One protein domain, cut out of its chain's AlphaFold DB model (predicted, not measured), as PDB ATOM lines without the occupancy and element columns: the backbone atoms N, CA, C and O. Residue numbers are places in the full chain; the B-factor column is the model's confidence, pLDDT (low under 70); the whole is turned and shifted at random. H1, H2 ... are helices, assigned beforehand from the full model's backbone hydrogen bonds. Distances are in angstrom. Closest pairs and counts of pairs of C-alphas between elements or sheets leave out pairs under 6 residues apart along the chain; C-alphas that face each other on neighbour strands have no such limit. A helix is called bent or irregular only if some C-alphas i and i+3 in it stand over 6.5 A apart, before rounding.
ATOM      1  N   THR A   8     325.328 358.829 321.323       92.44
ATOM      2  CA  THR A   8     324.729 360.150 321.066       92.44
ATOM      3  C   THR A   8     325.642 361.295 321.514       92.44
ATOM      4  O   THR A   8     325.864 362.255 320.776       92.44
ATOM      5  N   LEU A   9     326.194 361.214 322.727       90.25
ATOM      6  CA  LEU A   9     327.112 362.220 323.250       90.25
ATOM      7  C   LEU A   9     328.375 362.286 322.392       90.25
ATOM      8  O   LEU A   9     328.824 363.383 322.076       90.25
ATOM      9  N   ILE A  10     328.918 361.134 321.996       90.25
ATOM     10  CA  ILE A  10     330.095 361.054 321.123       90.25
ATOM     11  C   ILE A  10     329.806 361.697 319.763       90.25
ATOM     12  O   ILE A  10     330.606 362.510 319.303       90.25
ATOM     13  N   ALA A  11     328.644 361.417 319.166       93.75
ATOM     14  CA  ALA A  11     328.208 362.038 317.920       93.75
ATOM     15  C   ALA A  11     328.178 363.566 318.045       93.75
ATOM     16  O   ALA A  11     328.769 364.264 317.223       93.75
ATOM     17  N   TYR A  12     327.581 364.103 319.113       92.75
ATOM     18  CA  TYR A  12     327.582 365.548 319.351       92.75
ATOM     19  C   TYR A  12     328.986 366.121 319.548       92.75
ATOM     20  O   TYR A  12     329.269 367.199 319.028       92.75
ATOM     21  N   VAL A  13     329.872 365.428 320.270       90.50
ATOM     22  CA  VAL A  13     331.260 365.877 320.453       90.50
ATOM     23  C   VAL A  13     331.970 365.940 319.101       90.50
ATOM     24  O   VAL A  13     332.568 366.968 318.791       90.50
ATOM     25  N   PHE A  14     331.842 364.909 318.267       92.12
ATOM     26  CA  PHE A  14     332.429 364.886 316.930       92.12
ATOM     27  C   PHE A  14     331.854 365.958 316.001       92.12
ATOM     28  O   PHE A  14     332.611 366.698 315.380       92.12
ATOM     29  N   LEU A  15     330.530 366.105 315.948       93.69
ATOM     30  CA  LEU A  15     329.882 367.146 315.145       93.69
ATOM     31  C   LEU A  15     330.268 368.553 315.622       93.69
ATOM     32  O   LEU A  15     330.384 369.476 314.821       93.69
ATOM     33  N   SER A  16     330.519 368.725 316.923       91.25
ATOM     34  CA  SER A  16     330.926 370.012 317.489       91.25
ATOM     35  C   SER A  16     332.325 370.472 317.074       91.25
ATOM     36  O   SER A  16     332.634 371.656 317.255       91.25
ATOM     37  N   CYS A  17     333.146 369.578 316.503       89.88
ATOM     38  CA  CYS A  17     334.441 369.915 315.912       89.88
ATOM     39  C   CYS A  17     334.303 370.805 314.668       89.88
ATOM     40  O   CYS A  17     335.260 371.487 314.308       89.88
ATOM     41  N   PHE A  18     333.129 370.814 314.035       91.00
ATOM     42  CA  PHE A  18     332.854 371.576 312.824       91.00
ATOM     43  C   PHE A  18     332.056 372.848 313.139       91.00
ATOM     44  O   PHE A  18     331.301 372.924 314.119       91.00
ATOM     45  N   ASP A  19     332.241 373.878 312.316       89.81
ATOM     46  CA  ASP A  19     331.485 375.130 312.437       89.81
ATOM     47  C   ASP A  19     330.062 374.982 311.899       89.81
ATOM     48  O   ASP A  19     329.113 375.409 312.558       89.81
ATOM     49  N   LEU A  20     329.932 374.319 310.749       92.88
ATOM     50  CA  LEU A  20     328.679 373.927 310.119       92.88
ATOM     51  C   LEU A  20     328.807 372.469 309.667       92.88
ATOM     52  O   LEU A  20     329.831 372.085 309.108       92.88
ATOM     53  N   VAL A  21     327.774 371.671 309.909       95.06
ATOM     54  CA  VAL A  21     327.700 370.264 309.511       95.06
ATOM     55  C   VAL A  21     327.073 370.179 308.119       95.06
ATOM     56  O   VAL A  21     325.890 370.492 307.957       95.06
ATOM     57  N   SER A  22     327.844 369.757 307.118       96.00
ATOM     58  CA  SER A  22     327.323 369.331 305.815       96.00
ATOM     59  C   SER A  22     327.098 367.815 305.784       96.00
ATOM     60  O   SER A  22     327.365 367.106 306.759       96.00
ATOM     61  N   GLU A  23     326.608 367.298 304.652       95.56
ATOM     62  CA  GLU A  23     326.478 365.850 304.435       95.56
ATOM     63  C   GLU A  23     327.812 365.137 304.653       95.56
ATOM     64  O   GLU A  23     327.854 364.089 305.284       95.56
ATOM     65  N   ARG A  24     328.912 365.759 304.217       95.06
ATOM     66  CA  ARG A  24     330.243 365.173 304.318       95.06
ATOM     67  C   ARG A  24     330.695 365.023 305.768       95.06
ATOM     68  O   ARG A  24     331.145 363.944 306.134       95.06
ATOM     69  N   GLU A  25     330.565 366.054 306.605       95.62
ATOM     70  CA  GLU A  25     330.927 365.947 308.025       95.62
ATOM     71  C   GLU A  25     330.031 364.943 308.753       95.62
ATOM     72  O   GLU A  25     330.527 364.167 309.567       95.62
ATOM     73  N   ARG A  26     328.730 364.910 308.437       96.12
ATOM     74  CA  ARG A  26     327.815 363.902 308.984       96.12
ATOM     75  C   ARG A  26     328.274 362.487 308.628       96.12
ATOM     76  O   ARG A  26     328.379 361.655 309.525       96.12
ATOM     77  N   ASP A  27     328.572 362.226 307.358       96.19
ATOM     78  CA  ASP A  27     328.976 360.900 306.878       96.19
ATOM     79  C   ASP A  27     330.275 360.433 307.549       96.19
ATOM     80  O   ASP A  27     330.418 359.257 307.884       96.19
ATOM     81  N   VAL A  28     331.201 361.357 307.819       95.56
ATOM     82  CA  VAL A  28     332.422 361.062 308.583       95.56
ATOM     83  C   VAL A  28     332.105 360.660 310.011       95.56
ATOM     84  O   VAL A  28     332.696 359.708 310.516       95.56
ATOM     85  N   VAL A  29     331.177 361.353 310.671       95.31
ATOM     86  CA  VAL A  29     330.765 360.987 312.030       95.31
ATOM     87  C   VAL A  29     330.094 359.615 312.050       95.31
ATOM     88  O   VAL A  29     330.438 358.818 312.923       95.31
ATOM     89  N   CYS A  30     329.230 359.300 311.079       95.00
ATOM     90  CA  CYS A  30     328.669 357.952 310.918       95.00
ATOM     91  C   CYS A  30     329.785 356.909 310.771       95.00
ATOM     92  O   CYS A  30     329.874 355.978 311.565       95.00
ATOM     93  N   PHE A  31     330.710 357.130 309.832       94.81
ATOM     94  CA  PHE A  31     331.845 356.241 309.591       94.81
ATOM     95  C   PHE A  31     332.681 355.991 310.855       94.81
ATOM     96  O   PHE A  31     333.048 354.854 311.146       94.81
ATOM     97  N   VAL A  32     332.983 357.039 311.625       93.50
ATOM     98  CA  VAL A  32     333.784 356.918 312.850       93.50
ATOM     99  C   VAL A  32     333.017 356.177 313.954       93.50
ATOM    100  O   VAL A  32     333.638 355.419 314.698       93.50
ATOM    101  N   LEU A  33     331.695 356.346 314.061       92.62
ATOM    102  CA  LEU A  33     330.853 355.622 315.026       92.62
ATOM    103  C   LEU A  33     330.673 354.140 314.668       92.62
ATOM    104  O   LEU A  33     330.749 353.280 315.548       92.62
ATOM    105  N   ASP A  34     330.510 353.815 313.389       91.94
ATOM    106  CA  ASP A  34     330.455 352.423 312.920       91.94
ATOM    107  C   ASP A  34     331.774 351.701 313.207       91.94
ATOM    108  O   ASP A  34     331.828 350.561 313.686       91.94
ATOM    109  N   LEU A  35     332.871 352.410 312.958       91.00
ATOM    110  CA  LEU A  35     334.212 351.924 313.211       91.00
ATOM    111  C   LEU A  35     334.486 351.761 314.711       91.00
ATOM    112  O   LEU A  35     335.125 350.789 315.112       91.00
ATOM    113  N   LEU A  36     333.949 352.660 315.540       88.75
ATOM    114  CA  LEU A  36     333.971 352.544 316.996       88.75
ATOM    115  C   LEU A  36     333.264 351.272 317.466       88.75
ATOM    116  O   LEU A  36     333.805 350.557 318.301       88.75
ATOM    117  N   SER A  37     332.110 350.952 316.886       86.75
ATOM    118  CA  SER A  37     331.350 349.734 317.203       86.75
ATOM    119  C   SER A  37     332.100 348.450 316.836       86.75
ATOM    120  O   SER A  37     331.834 347.386 317.390       86.75
ATOM    121  N   SER A  38     333.071 348.558 315.928       86.56
ATOM    122  CA  SER A  38     333.924 347.457 315.480       86.56
ATOM    123  C   SER A  38     335.267 347.373 316.224       86.56
ATOM    124  O   SER A  38     336.070 346.491 315.922       86.56
ATOM    125  N   TYR A  39     335.551 348.290 317.156       87.00
ATOM    126  CA  TYR A  39     336.810 348.314 317.904       87.00
ATOM    127  C   TYR A  39     336.878 347.175 318.922       87.00
ATOM    128  O   TYR A  39     335.967 346.984 319.730       87.00
ATOM    129  N   ASP A  40     337.994 346.448 318.929       84.50
ATOM    130  CA  ASP A  40     338.229 345.396 319.908       84.50
ATOM    131  C   ASP A  40     338.999 345.954 321.109       84.50
ATOM    132  O   ASP A  40     340.202 346.200 321.060       84.50
ATOM    133  N   ILE A  41     338.294 346.125 322.230       80.88
ATOM    134  CA  ILE A  41     338.884 346.621 323.481       80.88
ATOM    135  C   ILE A  41     339.934 345.656 324.045       80.88
ATOM    136  O   ILE A  41     340.865 346.095 324.718       80.88
ATOM    137  N   LEU A  42     339.775 344.345 323.835       78.50
ATOM    138  CA  LEU A  42     340.643 343.339 324.454       78.50
ATOM    139  C   LEU A  42     342.026 343.334 323.809       78.50
ATOM    140  O   LEU A  42     343.032 343.221 324.512       78.50
ATOM    141  N   THR A  43     342.074 343.463 322.485       81.19
ATOM    142  CA  THR A  43     343.326 343.590 321.725       81.19
ATOM    143  C   THR A  43     343.804 345.037 321.647       81.19
ATOM    144  O   THR A  43     344.998 345.288 321.486       81.19
ATOM    145  N   GLY A  44     342.896 345.996 321.826       78.69
ATOM    146  CA  GLY A  44     343.160 347.417 321.658       78.69
ATOM    147  C   GLY A  44     343.322 347.820 320.191       78.69
ATOM    148  O   GLY A  44     343.850 348.903 319.919       78.69
ATOM    149  N   GLU A  45     342.903 346.961 319.260       81.88
ATOM    150  CA  GLU A  45     343.119 347.115 317.827       81.88
ATOM    151  C   GLU A  45     341.844 347.541 317.098       81.88
ATOM    152  O   GLU A  45     340.724 347.136 317.416       81.88
ATOM    153  N   LEU A  46     342.042 348.368 316.072       84.00
ATOM    154  CA  LEU A  46     340.988 348.773 315.160       84.00
ATOM    155  C   LEU A  46     341.065 347.924 313.884       84.00
ATOM    156  O   LEU A  46     342.143 347.850 313.286       84.00
ATOM    157  N   PRO A  47     339.960 347.305 313.429       84.25
ATOM    158  CA  PRO A  47     339.981 346.457 312.246       84.25
ATOM    159  C   PRO A  47     340.285 347.286 310.993       84.25
ATOM    160  O   PRO A  47     339.433 347.987 310.446       84.25
ATOM    161  N   MET A  48     341.524 347.185 310.516       87.81
ATOM    162  CA  MET A  48     342.010 347.986 309.399       87.81
ATOM    163  C   MET A  48     341.829 347.256 308.067       87.81
ATOM    164  O   MET A  48     342.762 346.688 307.500       87.81
ATOM    165  N   THR A  49     340.597 347.250 307.557       90.00
ATOM    166  CA  THR A  49     340.305 346.714 306.218       90.00
ATOM    167  C   THR A  49     340.692 347.710 305.120       90.00
ATOM    168  O   THR A  49     340.821 348.912 305.361       90.00
ATOM    169  N   GLN A  50     340.828 347.233 303.878       89.62
ATOM    170  CA  GLN A  50     341.113 348.102 302.728       89.62
ATOM    171  C   GLN A  50     340.045 349.195 302.540       89.62
ATOM    172  O   GLN A  50     340.383 350.328 302.202       89.62
ATOM    173  N   ASN A  51     338.773 348.881 302.809       90.88
ATOM    174  CA  ASN A  51     337.676 349.846 302.721       90.88
ATOM    175  C   ASN A  51     337.786 350.930 303.796       90.88
ATOM    176  O   ASN A  51     337.634 352.107 303.485       90.88
ATOM    177  N   VAL A  52     338.111 350.552 305.037       92.12
ATOM    178  CA  VAL A  52     338.336 351.508 306.135       92.12
ATOM    179  C   VAL A  52     339.514 352.427 305.811       92.12
ATOM    180  O   VAL A  52     339.409 353.639 305.980       92.12
ATOM    181  N   ALA A  53     340.609 351.878 305.274       90.62
ATOM    182  CA  ALA A  53     341.763 352.667 304.844       90.62
ATOM    183  C   ALA A  53     341.405 353.679 303.747       90.62
ATOM    184  O   ALA A  53     341.824 354.833 303.813       90.62
ATOM    185  N   LEU A  54     340.615 353.258 302.758       91.25
ATOM    186  CA  LEU A  54     340.189 354.109 301.651       91.25
ATOM    187  C   LEU A  54     339.222 355.209 302.111       91.25
ATOM    188  O   LEU A  54     339.419 356.368 301.756       91.25
ATOM    189  N   LEU A  55     338.231 354.883 302.947       92.56
ATOM    190  CA  LEU A  55     337.317 355.877 303.526       92.56
ATOM    191  C   LEU A  55     338.066 356.889 304.397       92.56
ATOM    192  O   LEU A  55     337.850 358.090 304.267       92.56
ATOM    193  N   ALA A  56     339.017 356.433 305.210       90.88
ATOM    194  CA  ALA A  56     339.848 357.325 306.009       90.88
ATOM    195  C   ALA A  56     340.717 358.266 305.151       90.88
ATOM    196  O   ALA A  56     340.972 359.398 305.554       90.88
ATOM    197  N   GLN A  57     341.136 357.844 303.954       90.44
ATOM    198  CA  GLN A  57     341.812 358.727 302.995       90.44
ATOM    199  C   GLN A  57     340.849 359.718 302.330       90.44
ATOM    200  O   GLN A  57     341.200 360.886 302.169       90.44
ATOM    201  N   ILE A  58     339.636 359.286 301.966       91.38
ATOM    202  CA  ILE A  58     338.600 360.170 301.400       91.38
ATOM    203  C   ILE A  58     338.255 361.290 302.383       91.38
ATOM    204  O   ILE A  58     338.137 362.451 301.982       91.38
ATOM    205  N   TYR A  59     338.143 360.942 303.663       92.88
ATOM    206  CA  TYR A  59     337.752 361.829 304.753       92.88
ATOM    207  C   TYR A  59     338.932 362.395 305.550       92.88
ATOM    208  O   TYR A  59     338.770 362.844 306.685       92.88
ATOM    209  N   VAL A  60     340.138 362.374 304.973       90.50
ATOM    210  CA  VAL A  60     341.368 362.766 305.677       90.50
ATOM    211  C   VAL A  60     341.257 364.164 306.286       90.50
ATOM    212  O   VAL A  60     341.679 364.370 307.419       90.50
ATOM    213  N   HIS A  61     340.643 365.108 305.571       89.88
ATOM    214  CA  HIS A  61     340.495 366.486 306.024       89.88
ATOM    215  C   HIS A  61     339.624 366.576 307.284       89.88
ATOM    216  O   HIS A  61     340.044 367.142 308.293       89.88
ATOM    217  N   GLU A  62     338.444 365.962 307.259       92.75
ATOM    218  CA  GLU A  62     337.493 365.976 308.372       92.75
ATOM    219  C   GLU A  62     338.058 365.244 309.594       92.75
ATOM    220  O   GLU A  62     337.996 365.747 310.717       92.75
ATOM    221  N   LEU A  63     338.699 364.096 309.371       91.31
ATOM    222  CA  LEU A  63     339.367 363.336 310.424       91.31
ATOM    223  C   LEU A  63     340.521 364.124 311.055       91.31
ATOM    224  O   LEU A  63     340.733 364.032 312.263       91.31
ATOM    225  N   CYS A  64     341.247 364.935 310.279       88.56
ATOM    226  CA  CYS A  64     342.285 365.816 310.816       88.56
ATOM    227  C   CYS A  64     341.701 366.913 311.710       88.56
ATOM    228  O   CYS A  64     342.282 367.200 312.758       88.56
ATOM    229  N   VAL A  65     340.554 367.496 311.343       88.81
ATOM    230  CA  VAL A  65     339.836 368.472 312.183       88.81
ATOM    231  C   VAL A  65     339.424 367.830 313.508       88.81
ATOM    232  O   VAL A  65     339.708 368.374 314.576       88.81
ATOM    233  N   MET A  66     338.836 366.633 313.455       89.44
ATOM    234  CA  MET A  66     338.454 365.879 314.654       89.44
ATOM    235  C   MET A  66     339.676 365.538 315.515       89.44
ATOM    236  O   MET A  66     339.675 365.781 316.718       89.44
ATOM    237  N   ALA A  67     340.761 365.039 314.918       86.56
ATOM    238  CA  ALA A  67     341.988 364.703 315.642       86.56
ATOM    239  C   ALA A  67     342.643 365.935 316.292       86.56
ATOM    240  O   ALA A  67     343.145 365.857 317.418       86.56
ATOM    241  N   ALA A  68     342.626 367.082 315.605       82.69
ATOM    242  CA  ALA A  68     343.132 368.349 316.130       82.69
ATOM    243  C   ALA A  68     342.312 368.847 317.327       82.69
ATOM    244  O   ALA A  68     342.884 369.371 318.279       82.69
ATOM    245  N   TYR A  69     340.995 368.624 317.330       80.06
ATOM    246  CA  TYR A  69     340.126 369.002 318.446       80.06
ATOM    247  C   TYR A  69     340.515 368.316 319.767       80.06
ATOM    248  O   TYR A  69     340.479 368.935 320.833       80.06
ATOM    249  N   TYR A  70     340.927 367.046 319.708       72.50
ATOM    250  CA  TYR A  70     341.331 366.275 320.891       72.50
ATOM    251  C   TYR A  70     342.783 366.520 321.311       72.50
ATOM    252  O   TYR A  70     343.111 366.461 322.498       72.50
ATOM    253  N   ARG A  71     343.667 366.818 320.355       69.31
ATOM    254  CA  ARG A  71     345.052 367.214 320.625       69.31
ATOM    255  C   ARG A  71     345.108 368.704 320.923       69.31
ATOM    256  O   ARG A  71     345.448 369.508 320.068       69.31
ATOM    257  N   GLN A  72     344.791 369.059 322.163       56.44
ATOM    258  CA  GLN A  72     344.973 370.408 322.694       56.44
ATOM    259  C   GLN A  72     346.449 370.832 322.530       56.44
ATOM    260  O   GLN A  72     347.284 370.428 323.332       56.44
ATOM    261  N   GLU A  73     346.756 371.548 321.440       47.53
ATOM    262  CA  GLU A  73     348.047 372.157 321.071       47.53
ATOM    263  C   GLU A  73     349.282 371.510 321.720       47.53
ATOM    264  O   GLU A  73     349.924 372.075 322.603       47.53
ATOM    265  N   SER A  74     349.664 370.322 321.261       39.44
ATOM    266  CA  SER A  74     351.020 369.834 321.493       39.44
ATOM    267  C   SER A  74     351.610 369.353 320.178       39.44
ATOM    268  O   SER A  74     351.214 368.311 319.660       39.44
ATOM    269  N   GLU A  75     352.561 370.149 319.693       42.56
ATOM    270  CA  GLU A  75     353.536 369.823 318.653       42.56
ATOM    271  C   GLU A  75     352.964 369.668 317.242       42.56
ATOM    272  O   GLU A  75     352.641 368.568 316.819       42.56
ATOM    273  N   GLY A  76     352.893 370.792 316.510       44.25
ATOM    274  CA  GLY A  76     353.461 370.967 315.157       44.25
ATOM    275  C   GLY A  76     353.245 369.896 314.079       44.25
ATOM    276  O   GLY A  76     353.961 369.902 313.080       44.25
ATOM    277  N   LEU A  77     352.305 368.974 314.251       48.41
ATOM    278  CA  LEU A  77     352.026 367.901 313.315       48.41
ATOM    279  C   LEU A  77     351.138 368.468 312.220       48.41
ATOM    280  O   LEU A  77     349.915 368.486 312.308       48.41
ATOM    281  N   SER A  78     351.804 368.962 311.180       54.06
ATOM    282  CA  SER A  78     351.183 369.137 309.878       54.06
ATOM    283  C   SER A  78     350.749 367.757 309.404       54.06
ATOM    284  O   SER A  78     351.579 366.902 309.077       54.06
ATOM    285  N   TRP A  79     349.443 367.522 309.436       59.06
ATOM    286  CA  TRP A  79     348.821 366.367 308.822       59.06
ATOM    287  C   TRP A  79     349.073 366.452 307.302       59.06
ATOM    288  O   TRP A  79     348.323 367.067 306.554       59.06
ATOM    289  N   SER A  80     350.204 365.898 306.859       56.94
ATOM    290  CA  SER A  80     350.607 365.869 305.448       56.94
ATOM    291  C   SER A  80     349.793 364.848 304.642       56.94
ATOM    292  O   SER A  80     349.241 363.909 305.199       56.94
ATOM    293  N   ASN A  81     349.783 364.947 303.310       53.56
ATOM    294  CA  ASN A  81     349.044 364.030 302.423       53.56
ATOM    295  C   ASN A  81     349.465 362.537 302.495       53.56
ATOM    296  O   ASN A  81     348.891 361.719 301.785       53.56
ATOM    297  N   GLN A  82     350.465 362.166 303.305       63.06
ATOM    298  CA  GLN A  82     350.961 360.788 303.459       63.06
ATOM    299  C   GLN A  82     350.720 360.212 304.863       63.06
ATOM    300  O   GLN A  82     351.532 359.442 305.373       63.06
ATOM    301  N   ILE A  83     349.636 360.603 305.533       72.62
ATOM    302  CA  ILE A  83     349.316 360.035 306.846       72.62
ATOM    303  C   ILE A  83     348.848 358.599 306.678       72.62
ATOM    304  O   ILE A  83     347.940 358.310 305.898       72.62
ATOM    305  N   ASP A  84     349.450 357.716 307.465       86.12
ATOM    306  CA  ASP A  84     348.938 356.372 307.650       86.12
ATOM    307  C   ASP A  84     347.504 356.434 308.224       86.12
ATOM    308  O   ASP A  84     347.308 356.972 309.322       86.12
ATOM    309  N   PRO A  85     346.488 355.899 307.521       86.00
ATOM    310  CA  PRO A  85     345.100 356.062 307.934       86.00
ATOM    311  C   PRO A  85     344.805 355.434 309.303       86.00
ATOM    312  O   PRO A  85     343.973 355.955 310.042       86.00
ATOM    313  N   SER A  86     345.526 354.374 309.689       86.88
ATOM    314  CA  SER A  86     345.363 353.759 311.011       86.88
ATOM    315  C   SER A  86     345.786 354.717 312.128       86.88
ATOM    316  O   SER A  86     345.091 354.871 313.132       86.88
ATOM    317  N   THR A  87     346.885 355.443 311.920       86.62
ATOM    318  CA  THR A  87     347.393 356.450 312.855       86.62
ATOM    319  C   THR A  87     346.412 357.611 313.014       86.62
ATOM    320  O   THR A  87     346.196 358.083 314.133       86.62
ATOM    321  N   LEU A  88     345.790 358.054 311.918       88.19
ATOM    322  CA  LEU A  88     344.787 359.120 311.945       88.19
ATOM    323  C   LEU A  88     343.528 358.700 312.708       88.19
ATOM    324  O   LEU A  88     343.087 359.412 313.608       88.19
ATOM    325  N   LEU A  89     342.985 357.522 312.403       89.25
ATOM    326  CA  LEU A  89     341.798 356.993 313.077       89.25
ATOM    327  C   LEU A  89     342.048 356.769 314.569       89.25
ATOM    328  O   LEU A  89     341.232 357.161 315.400       89.25
ATOM    329  N   ASN A  90     343.217 356.240 314.927       87.56
ATOM    330  CA  ASN A  90     343.631 356.114 316.320       87.56
ATOM    331  C   ASN A  90     343.727 357.477 317.022       87.56
ATOM    332  O   ASN A  90     343.370 357.587 318.192       87.56
ATOM    333  N   ALA A  91     344.168 358.530 316.330       85.69
ATOM    334  CA  ALA A  91     344.213 359.876 316.902       85.69
ATOM    335  C   ALA A  91     342.817 360.457 317.190       85.69
ATOM    336  O   ALA A  91     342.692 361.268 318.106       85.69
ATOM    337  N   VAL A  92     341.789 360.034 316.449       87.94
ATOM    338  CA  VAL A  92     340.387 360.428 316.665       87.94
ATOM    339  C   VAL A  92     339.723 359.574 317.749       87.94
ATOM    340  O   VAL A  92     339.063 360.112 318.636       87.94
ATOM    341  N   LEU A  93     339.900 358.252 317.697       87.12
ATOM    342  CA  LEU A  93     339.158 357.297 318.525       87.12
ATOM    343  C   LEU A  93     339.770 357.080 319.913       87.12
ATOM    344  O   LEU A  93     339.049 357.085 320.912       87.12
ATOM    345  N   LEU A  94     341.097 356.923 320.010       84.12
ATOM    346  CA  LEU A  94     341.762 356.593 321.279       84.12
ATOM    347  C   LEU A  94     341.508 357.602 322.407       84.12
ATOM    348  O   LEU A  94     341.360 357.151 323.545       84.12
ATOM    349  N   PRO A  95     341.433 358.928 322.170       81.00
ATOM    350  CA  PRO A  95     341.098 359.879 323.229       81.00
ATOM    351  C   PRO A  95     339.779 359.566 323.943       81.00
ATOM    352  O   PRO A  95     339.676 359.812 325.142       81.00
ATOM    353  N   LEU A  96     338.805 358.991 323.231       79.88
ATOM    354  CA  LEU A  96     337.480 358.682 323.765       79.88
ATOM    355  C   LEU A  96     337.430 357.326 324.469       79.88
ATOM    356  O   LEU A  96     336.779 357.205 325.503       79.88
ATOM    357  N   ILE A  97     338.122 356.316 323.933       80.38
ATOM    358  CA  ILE A  97     337.966 354.923 324.385       80.38
ATOM    359  C   ILE A  97     339.051 354.422 325.330       80.38
ATOM    360  O   ILE A  97     338.815 353.485 326.086       80.38
ATOM    361  N   ARG A  98     340.234 355.047 325.346       76.50
ATOM    362  CA  ARG A  98     341.413 354.522 326.061       76.50
ATOM    363  C   ARG A  98     341.210 354.328 327.568       76.50
ATOM    364  O   ARG A  98     341.917 353.526 328.170       76.50
ATOM    365  N   ASN A  99     340.300 355.082 328.182       74.19
ATOM    366  CA  ASN A  99     340.047 355.032 329.625       74.19
ATOM    367  C   ASN A  99     338.684 354.418 329.979       74.19
ATOM    368  O   ASN A  99     338.263 354.529 331.130       74.19
ATOM    369  N   LEU A 100     337.986 353.819 329.012       79.44
ATOM    370  CA  LEU A 100     336.683 353.209 329.251       79.44
ATOM    371  C   LEU A 100     336.844 351.789 329.782       79.44
ATOM    372  O   LEU A 100     337.703 351.032 329.329       79.44
ATOM    373  N   SER A 101     336.004 351.420 330.750       83.00
ATOM    374  CA  SER A 101     335.826 350.008 331.083       83.00
ATOM    375  C   SER A 101     335.104 349.285 329.944       83.00
ATOM    376  O   SER A 101     334.434 349.906 329.117       83.00
ATOM    377  N   HIS A 102     335.208 347.954 329.923       84.88
ATOM    378  CA  HIS A 102     334.470 347.138 328.962       84.88
ATOM    379  C   HIS A 102     332.961 347.425 329.018       84.88
ATOM    380  O   HIS A 102     332.356 347.655 327.979       84.88
ATOM    381  N   ASP A 103     332.389 347.514 330.222       85.19
ATOM    382  CA  ASP A 103     330.965 347.808 330.418       85.19
ATOM    383  C   ASP A 103     330.577 349.179 329.837       85.19
ATOM    384  O   ASP A 103     329.609 349.282 329.095       85.19
ATOM    385  N   GLN A 104     331.387 350.219 330.075       85.75
ATOM    386  CA  GLN A 104     331.141 351.560 329.527       85.75
ATOM    387  C   GLN A 104     331.206 351.595 328.001       85.75
ATOM    388  O   GLN A 104     330.497 352.365 327.360       85.75
ATOM    389  N   PHE A 105     332.081 350.790 327.406       87.94
ATOM    390  CA  PHE A 105     332.136 350.670 325.959       87.94
ATOM    391  C   PHE A 105     330.935 349.901 325.409       87.94
ATOM    392  O   PHE A 105     330.378 350.310 324.396       87.94
ATOM    393  N   GLN A 106     330.497 348.829 326.076       88.25
ATOM    394  CA  GLN A 106     329.275 348.117 325.689       88.25
ATOM    395  C   GLN A 106     328.046 349.028 325.767       88.25
ATOM    396  O   GLN A 106     327.210 348.985 324.868       88.25
ATOM    397  N   ASP A 107     327.976 349.921 326.756       87.50
ATOM    398  CA  ASP A 107     326.919 350.934 326.839       87.50
ATOM    399  C   ASP A 107     326.935 351.873 325.616       87.50
ATOM    400  O   ASP A 107     325.888 352.155 325.028       87.50
ATOM    401  N   ILE A 108     328.117 352.307 325.163       89.25
ATOM    402  CA  ILE A 108     328.255 353.110 323.935       89.25
ATOM    403  C   ILE A 108     327.761 352.329 322.718       89.25
ATOM    404  O   ILE A 108     326.948 352.851 321.964       89.25
ATOM    405  N   VAL A 109     328.211 351.085 322.541       90.50
ATOM    406  CA  VAL A 109     327.803 350.252 321.398       90.50
ATOM    407  C   VAL A 109     326.295 349.991 321.421       90.50
ATOM    408  O   VAL A 109     325.641 350.084 320.390       90.50
ATOM    409  N   SER A 110     325.711 349.749 322.597       90.75
ATOM    410  CA  SER A 110     324.268 349.511 322.744       90.75
ATOM    411  C   SER A 110     323.397 350.732 322.435       90.75
ATOM    412  O   SER A 110     322.208 350.579 322.175       90.75
ATOM    413  N   THR A 111     323.979 351.934 322.455       92.50
ATOM    414  CA  THR A 111     323.295 353.202 322.153       92.50
ATOM    415  C   THR A 111     323.637 353.736 320.760       92.50
ATOM    416  O   THR A 111     323.298 354.878 320.447       92.50
ATOM    417  N   ALA A 112     324.308 352.942 319.915       91.00
ATOM    418  CA  ALA A 112     324.693 353.340 318.560       91.00
ATOM    419  C   ALA A 112     323.478 353.737 317.701       91.00
ATOM    420  O   ALA A 112     323.515 354.783 317.051       91.00
ATOM    421  N   ASP A 113     322.377 352.990 317.798       91.81
ATOM    422  CA  ASP A 113     321.127 353.268 317.077       91.81
ATOM    423  C   ASP A 113     320.546 354.654 317.429       91.81
ATOM    424  O   ASP A 113     320.020 355.362 316.567       91.81
ATOM    425  N   ASP A 114     320.688 355.098 318.686       92.50
ATOM    426  CA  ASP A 114     320.246 356.434 319.106       92.50
ATOM    427  C   ASP A 114     321.067 357.534 318.413       92.50
ATOM    428  O   ASP A 114     320.546 358.597 318.062       92.50
ATOM    429  N   ALA A 115     322.364 357.286 318.207       93.31
ATOM    430  CA  ALA A 115     323.235 358.205 317.486       93.31
ATOM    431  C   ALA A 115     322.893 358.241 315.990       93.31
ATOM    432  O   ALA A 115     322.836 359.325 315.406       93.31
ATOM    433  N   GLU A 116     322.602 357.086 315.385       93.88
ATOM    434  CA  GLU A 116     322.151 356.987 313.993       93.88
ATOM    435  C   GLU A 116     320.839 357.753 313.770       93.88
ATOM    436  O   GLU A 116     320.709 358.506 312.799       93.88
ATOM    437  N   ALA A 117     319.890 357.651 314.705       94.19
ATOM    438  CA  ALA A 117     318.634 358.395 314.649       94.19
ATOM    439  C   ALA A 117     318.860 359.917 314.628       94.19
ATOM    440  O   ALA A 117     318.189 360.637 313.888       94.19
ATOM    441  N   ILE A 118     319.833 360.415 315.399       94.19
ATOM    442  CA  ILE A 118     320.193 361.841 315.416       94.19
ATOM    443  C   ILE A 118     320.878 362.251 314.114       94.19
ATOM    444  O   ILE A 118     320.560 363.302 313.557       94.19
ATOM    445  N   LEU A 119     321.806 361.436 313.614       94.69
ATOM    446  CA  LEU A 119     322.520 361.709 312.366       94.69
ATOM    447  C   LEU A 119     321.573 361.675 311.158       94.69
ATOM    448  O   LEU A 119     321.789 362.397 310.189       94.69
ATOM    449  N   SER A 120     320.472 360.933 311.246       95.75
ATOM    450  CA  SER A 120     319.431 360.867 310.214       95.75
ATOM    451  C   SER A 120     318.562 362.126 310.108       95.75
ATOM    452  O   SER A 120     317.773 362.244 309.166       95.75
ATOM    453  N   TYR A 121     318.674 363.085 311.036       95.62
ATOM    454  CA  TYR A 121     317.922 364.333 310.932       95.62
ATOM    455  C   TYR A 121     318.332 365.162 309.701       95.62
ATOM    456  O   TYR A 121     319.486 365.122 309.260       95.62
ATOM    457  N   PRO A 122     317.404 365.973 309.153       96.56
ATOM    458  CA  PRO A 122     317.741 366.964 308.136       96.56
ATOM    459  C   PRO A 122     318.863 367.889 308.616       96.56
ATOM    460  O   PRO A 122     318.896 368.264 309.790       96.56
ATOM    461  N   LEU A 123     319.752 368.302 307.705       95.75
ATOM    462  CA  LEU A 123     320.944 369.082 308.059       95.75
ATOM    463  C   LEU A 123     320.625 370.370 308.822       95.75
ATOM    464  O   LEU A 123     321.357 370.712 309.745       95.75
ATOM    465  N   ASP A 124     319.543 371.068 308.478       95.38
ATOM    466  CA  ASP A 124     319.146 372.300 309.169       95.38
ATOM    467  C   ASP A 124     318.850 372.035 310.652       95.38
ATOM    468  O   ASP A 124     319.353 372.729 311.537       95.38
ATOM    469  N   MET A 125     318.103 370.962 310.925       96.31
ATOM    470  CA  MET A 125     317.766 370.529 312.278       96.31
ATOM    471  C   MET A 125     319.002 370.017 313.024       96.31
ATOM    472  O   MET A 125     319.198 370.341 314.194       96.31
ATOM    473  N   LEU A 126     319.865 369.255 312.348       95.44
ATOM    474  CA  LEU A 126     321.112 368.760 312.927       95.44
ATOM    475  C   LEU A 126     322.036 369.916 313.331       95.44
ATOM    476  O   LEU A 126     322.564 369.925 314.442       95.44
ATOM    477  N   ASN A 127     322.183 370.926 312.472       95.81
ATOM    478  CA  ASN A 127     322.972 372.122 312.762       95.81
ATOM    479  C   ASN A 127     322.399 372.927 313.934       95.81
ATOM    480  O   ASN A 127     323.165 373.385 314.784       95.81
ATOM    481  N   GLU A 128     321.074 373.062 314.034       95.75
ATOM    482  CA  GLU A 128     320.434 373.711 315.182       95.75
ATOM    483  C   GLU A 128     320.719 372.953 316.489       95.75
ATOM    484  O   GLU A 128     321.116 373.553 317.494       95.75
ATOM    485  N   LEU A 129     320.584 371.624 316.479       94.38
ATOM    486  CA  LEU A 129     320.871 370.775 317.638       94.38
ATOM    487  C   LEU A 129     322.340 370.872 318.062       94.38
ATOM    488  O   LEU A 129     322.627 371.048 319.249       94.38
ATOM    489  N   VAL A 130     323.273 370.820 317.109       94.06
ATOM    490  CA  VAL A 130     324.714 370.960 317.370       94.06
ATOM    491  C   VAL A 130     325.042 372.357 317.899       94.06
ATOM    492  O   VAL A 130     325.801 372.479 318.861       94.06
ATOM    493  N   ALA A 131     324.443 373.416 317.353       93.25
ATOM    494  CA  ALA A 131     324.629 374.780 317.848       93.25
ATOM    495  C   ALA A 131     324.120 374.933 319.290       93.25
ATOM    496  O   ALA A 131     324.836 375.442 320.159       93.25
ATOM    497  N   ASN A 132     322.921 374.424 319.580       92.56
ATOM    498  CA  ASN A 132     322.356 374.398 320.930       92.56
ATOM    499  C   ASN A 132     323.245 373.602 321.895       92.56
ATOM    500  O   ASN A 132     323.488 374.029 323.029       92.56
ATOM    501  N   TRP A 133     323.797 372.482 321.429       91.31
ATOM    502  CA  TRP A 133     324.729 371.674 322.201       91.31
ATOM    503  C   TRP A 133     326.033 372.428 322.497       91.31
ATOM    504  O   TRP A 133     326.438 372.481 323.660       91.31
ATOM    505  N   LYS A 134     326.649 373.081 321.499       88.69
ATOM    506  CA  LYS A 134     327.878 373.896 321.642       88.69
ATOM    507  C   LYS A 134     327.682 375.063 322.615       88.69
ATOM    508  O   LYS A 134     328.592 375.396 323.379       88.69
ATOM    509  N   ASN A 135     326.493 375.663 322.620       87.81
ATOM    510  CA  ASN A 135     326.149 376.800 323.479       87.81
ATOM    511  C   ASN A 135     325.862 376.404 324.937       87.81
ATOM    512  O   ASN A 135     325.930 377.244 325.840       87.81
ATOM    513  N   SER A 136     325.595 375.126 325.210       89.44
ATOM    514  CA  SER A 136     325.384 374.635 326.570       89.44
ATOM    515  C   SER A 136     326.701 374.571 327.350       89.44
ATOM    516  O   SER A 136     327.599 373.775 327.063       89.44
ATOM    517  N   LYS A 137     326.798 375.360 328.428       82.00
ATOM    518  CA  LYS A 137     327.949 375.339 329.350       82.00
ATOM    519  C   LYS A 137     328.211 373.942 329.923       82.00
ATOM    520  O   LYS A 137     329.365 373.557 330.088       82.00
ATOM    521  N   ARG A 138     327.144 373.187 330.213       83.38
ATOM    522  CA  ARG A 138     327.238 371.803 330.697       83.38
ATOM    523  C   ARG A 138     327.896 370.908 329.650       83.38
ATOM    524  O   ARG A 138     328.783 370.142 329.991       83.38
ATOM    525  N   ASN A 139     327.494 371.028 328.391       84.06
ATOM    526  CA  ASN A 139     327.992 370.166 327.323       84.06
ATOM    527  C   ASN A 139     329.447 370.478 326.977       84.06
ATOM    528  O   ASN A 139     330.234 369.563 326.763       84.06
ATOM    529  N   ARG A 140     329.843 371.754 327.040       77.44
ATOM    530  CA  ARG A 140     331.256 372.143 326.948       77.44
ATOM    531  C   ARG A 140     332.097 371.514 328.057       77.44
ATOM    532  O   ARG A 140     333.159 370.976 327.765       77.44
ATOM    533  N   ASP A 141     331.628 371.546 329.306       80.31
ATOM    534  CA  ASP A 141     332.313 370.867 330.415       80.31
ATOM    535  C   ASP A 141     332.436 369.359 330.148       80.31
ATOM    536  O   ASP A 141     333.531 368.807 330.258       80.31
ATOM    537  N   LEU A 142     331.359 368.712 329.689       79.75
ATOM    538  CA  LEU A 142     331.377 367.298 329.302       79.75
ATOM    539  C   LEU A 142     332.414 367.014 328.208       79.75
ATOM    540  O   LEU A 142     333.254 366.142 328.409       79.75
ATOM    541  N   ALA A 143     332.431 367.787 327.121       76.75
ATOM    542  CA  ALA A 143     333.414 367.652 326.045       76.75
ATOM    543  C   ALA A 143     334.851 367.768 326.575       76.75
ATOM    544  O   ALA A 143     335.692 366.910 326.319       76.75
ATOM    545  N   THR A 144     335.135 368.779 327.404       75.38
ATOM    546  CA  THR A 144     336.482 368.939 327.976       75.38
ATOM    547  C   THR A 144     336.888 367.790 328.893       75.38
ATOM    548  O   THR A 144     338.067 367.449 328.959       75.38
ATOM    549  N   ARG A 145     335.935 367.181 329.604       75.19
ATOM    550  CA  ARG A 145     336.191 366.056 330.508       75.19
ATOM    551  C   ARG A 145     336.390 364.740 329.762       75.19
ATOM    552  O   ARG A 145     337.187 363.938 330.229       75.19
ATOM    553  N   LEU A 146     335.714 364.547 328.629       72.44
ATOM    554  CA  LEU A 146     335.969 363.429 327.713       72.44
ATOM    555  C   LEU A 146     337.372 363.531 327.106       72.44
ATOM    556  O   LEU A 146     338.092 362.544 327.030       72.44
ATOM    557  N   ASN A 147     337.795 364.750 326.768       64.38
ATOM    558  CA  ASN A 147     339.084 364.993 326.117       64.38
ATOM    559  C   ASN A 147     340.259 364.965 327.100       64.38
ATOM    560  O   ASN A 147     341.395 364.656 326.730       64.38
ATOM    561  N   ARG A 148     340.015 365.297 328.372       58.28
ATOM    562  CA  ARG A 148     341.041 365.274 329.410       58.28
ATOM    563  C   ARG A 148     341.250 363.830 329.857       58.28
ATOM    564  O   ARG A 148     340.698 363.394 330.864       58.28
TER     565      ARG A 148
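This is residues 8 to 148 of the 219 residues of an uncharacterized protein of Thanatephorus cucumeris (strain AG1-IB / isolate 7/3/14) (UniProt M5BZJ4). The model is a rounded cluster of mostly crossed helices, with the short H1 and the longest helix, H2, in the middle. H4 and H5 lie nearly side by side on one side of H2, with H3 across the beginning of H5, and H7 runs alongside H2 on the other side; H8 and H9 make an L near H1, with the end of H9 reaching the end of H5, and H6 sits at the rim. The printed part has 141 residues with nine named helices, H1 to H9 in chain order, and no named strand: all helix. It is compact, with a radius of gyration of the C-alphas of 14.6 A, and spans 35 by 35 by 29 A.

H2, residues 23 to 37, is 21.1 A long and begins at C-alpha 23 (326.478, 365.850, 304.435). H1 is residues 8 to 15, from C-alpha 8 (324.729, 360.150, 321.066). H3 is residues 50 to 58, H4 60 to 70, H6 102 to 110 and H7 112 to 119. H5, residues 85 to 97, and H8, residues 123 to 135, are each 18.0 A long. H9, residues 137 to 147, ends at C-alpha 147 (339.084, 364.993, 326.117).

H2 touches H7 at a shallow tilt of 4 degrees, opposite ways, closest at the C-alphas of Arg 26 and Leu 119, 6.7 A. H1 touches H2 at a steep tilt of 45 degrees, C-alphas 14 and 29 being closest at 6.5 A. H4 and H5 touch, closest at C-alphas 67 and 92, 4.7 A. H3 and H5 are about perpendicular at 88 degrees and touch, closest at C-alphas 53 and 85, 5.7 A. H8 and H9 are close but not clearly touching, about perpendicular at 89 degrees. H6 touches no helix. H5 is only just irregular, with C-alphas 92 and 95 6.6 A apart and 7 of 9 O i to N i+4 pairs within hydrogen-bond range; in the other helices every such pair is.

The two farthest C-alphas, of Gln 50 and Lys 137, are 40.3 A apart. The printed part has no cut. The links H2 to H3 and H4 to H5 are long. The pLDDT is under 70 in residues 71 to 82 and 147 to 148.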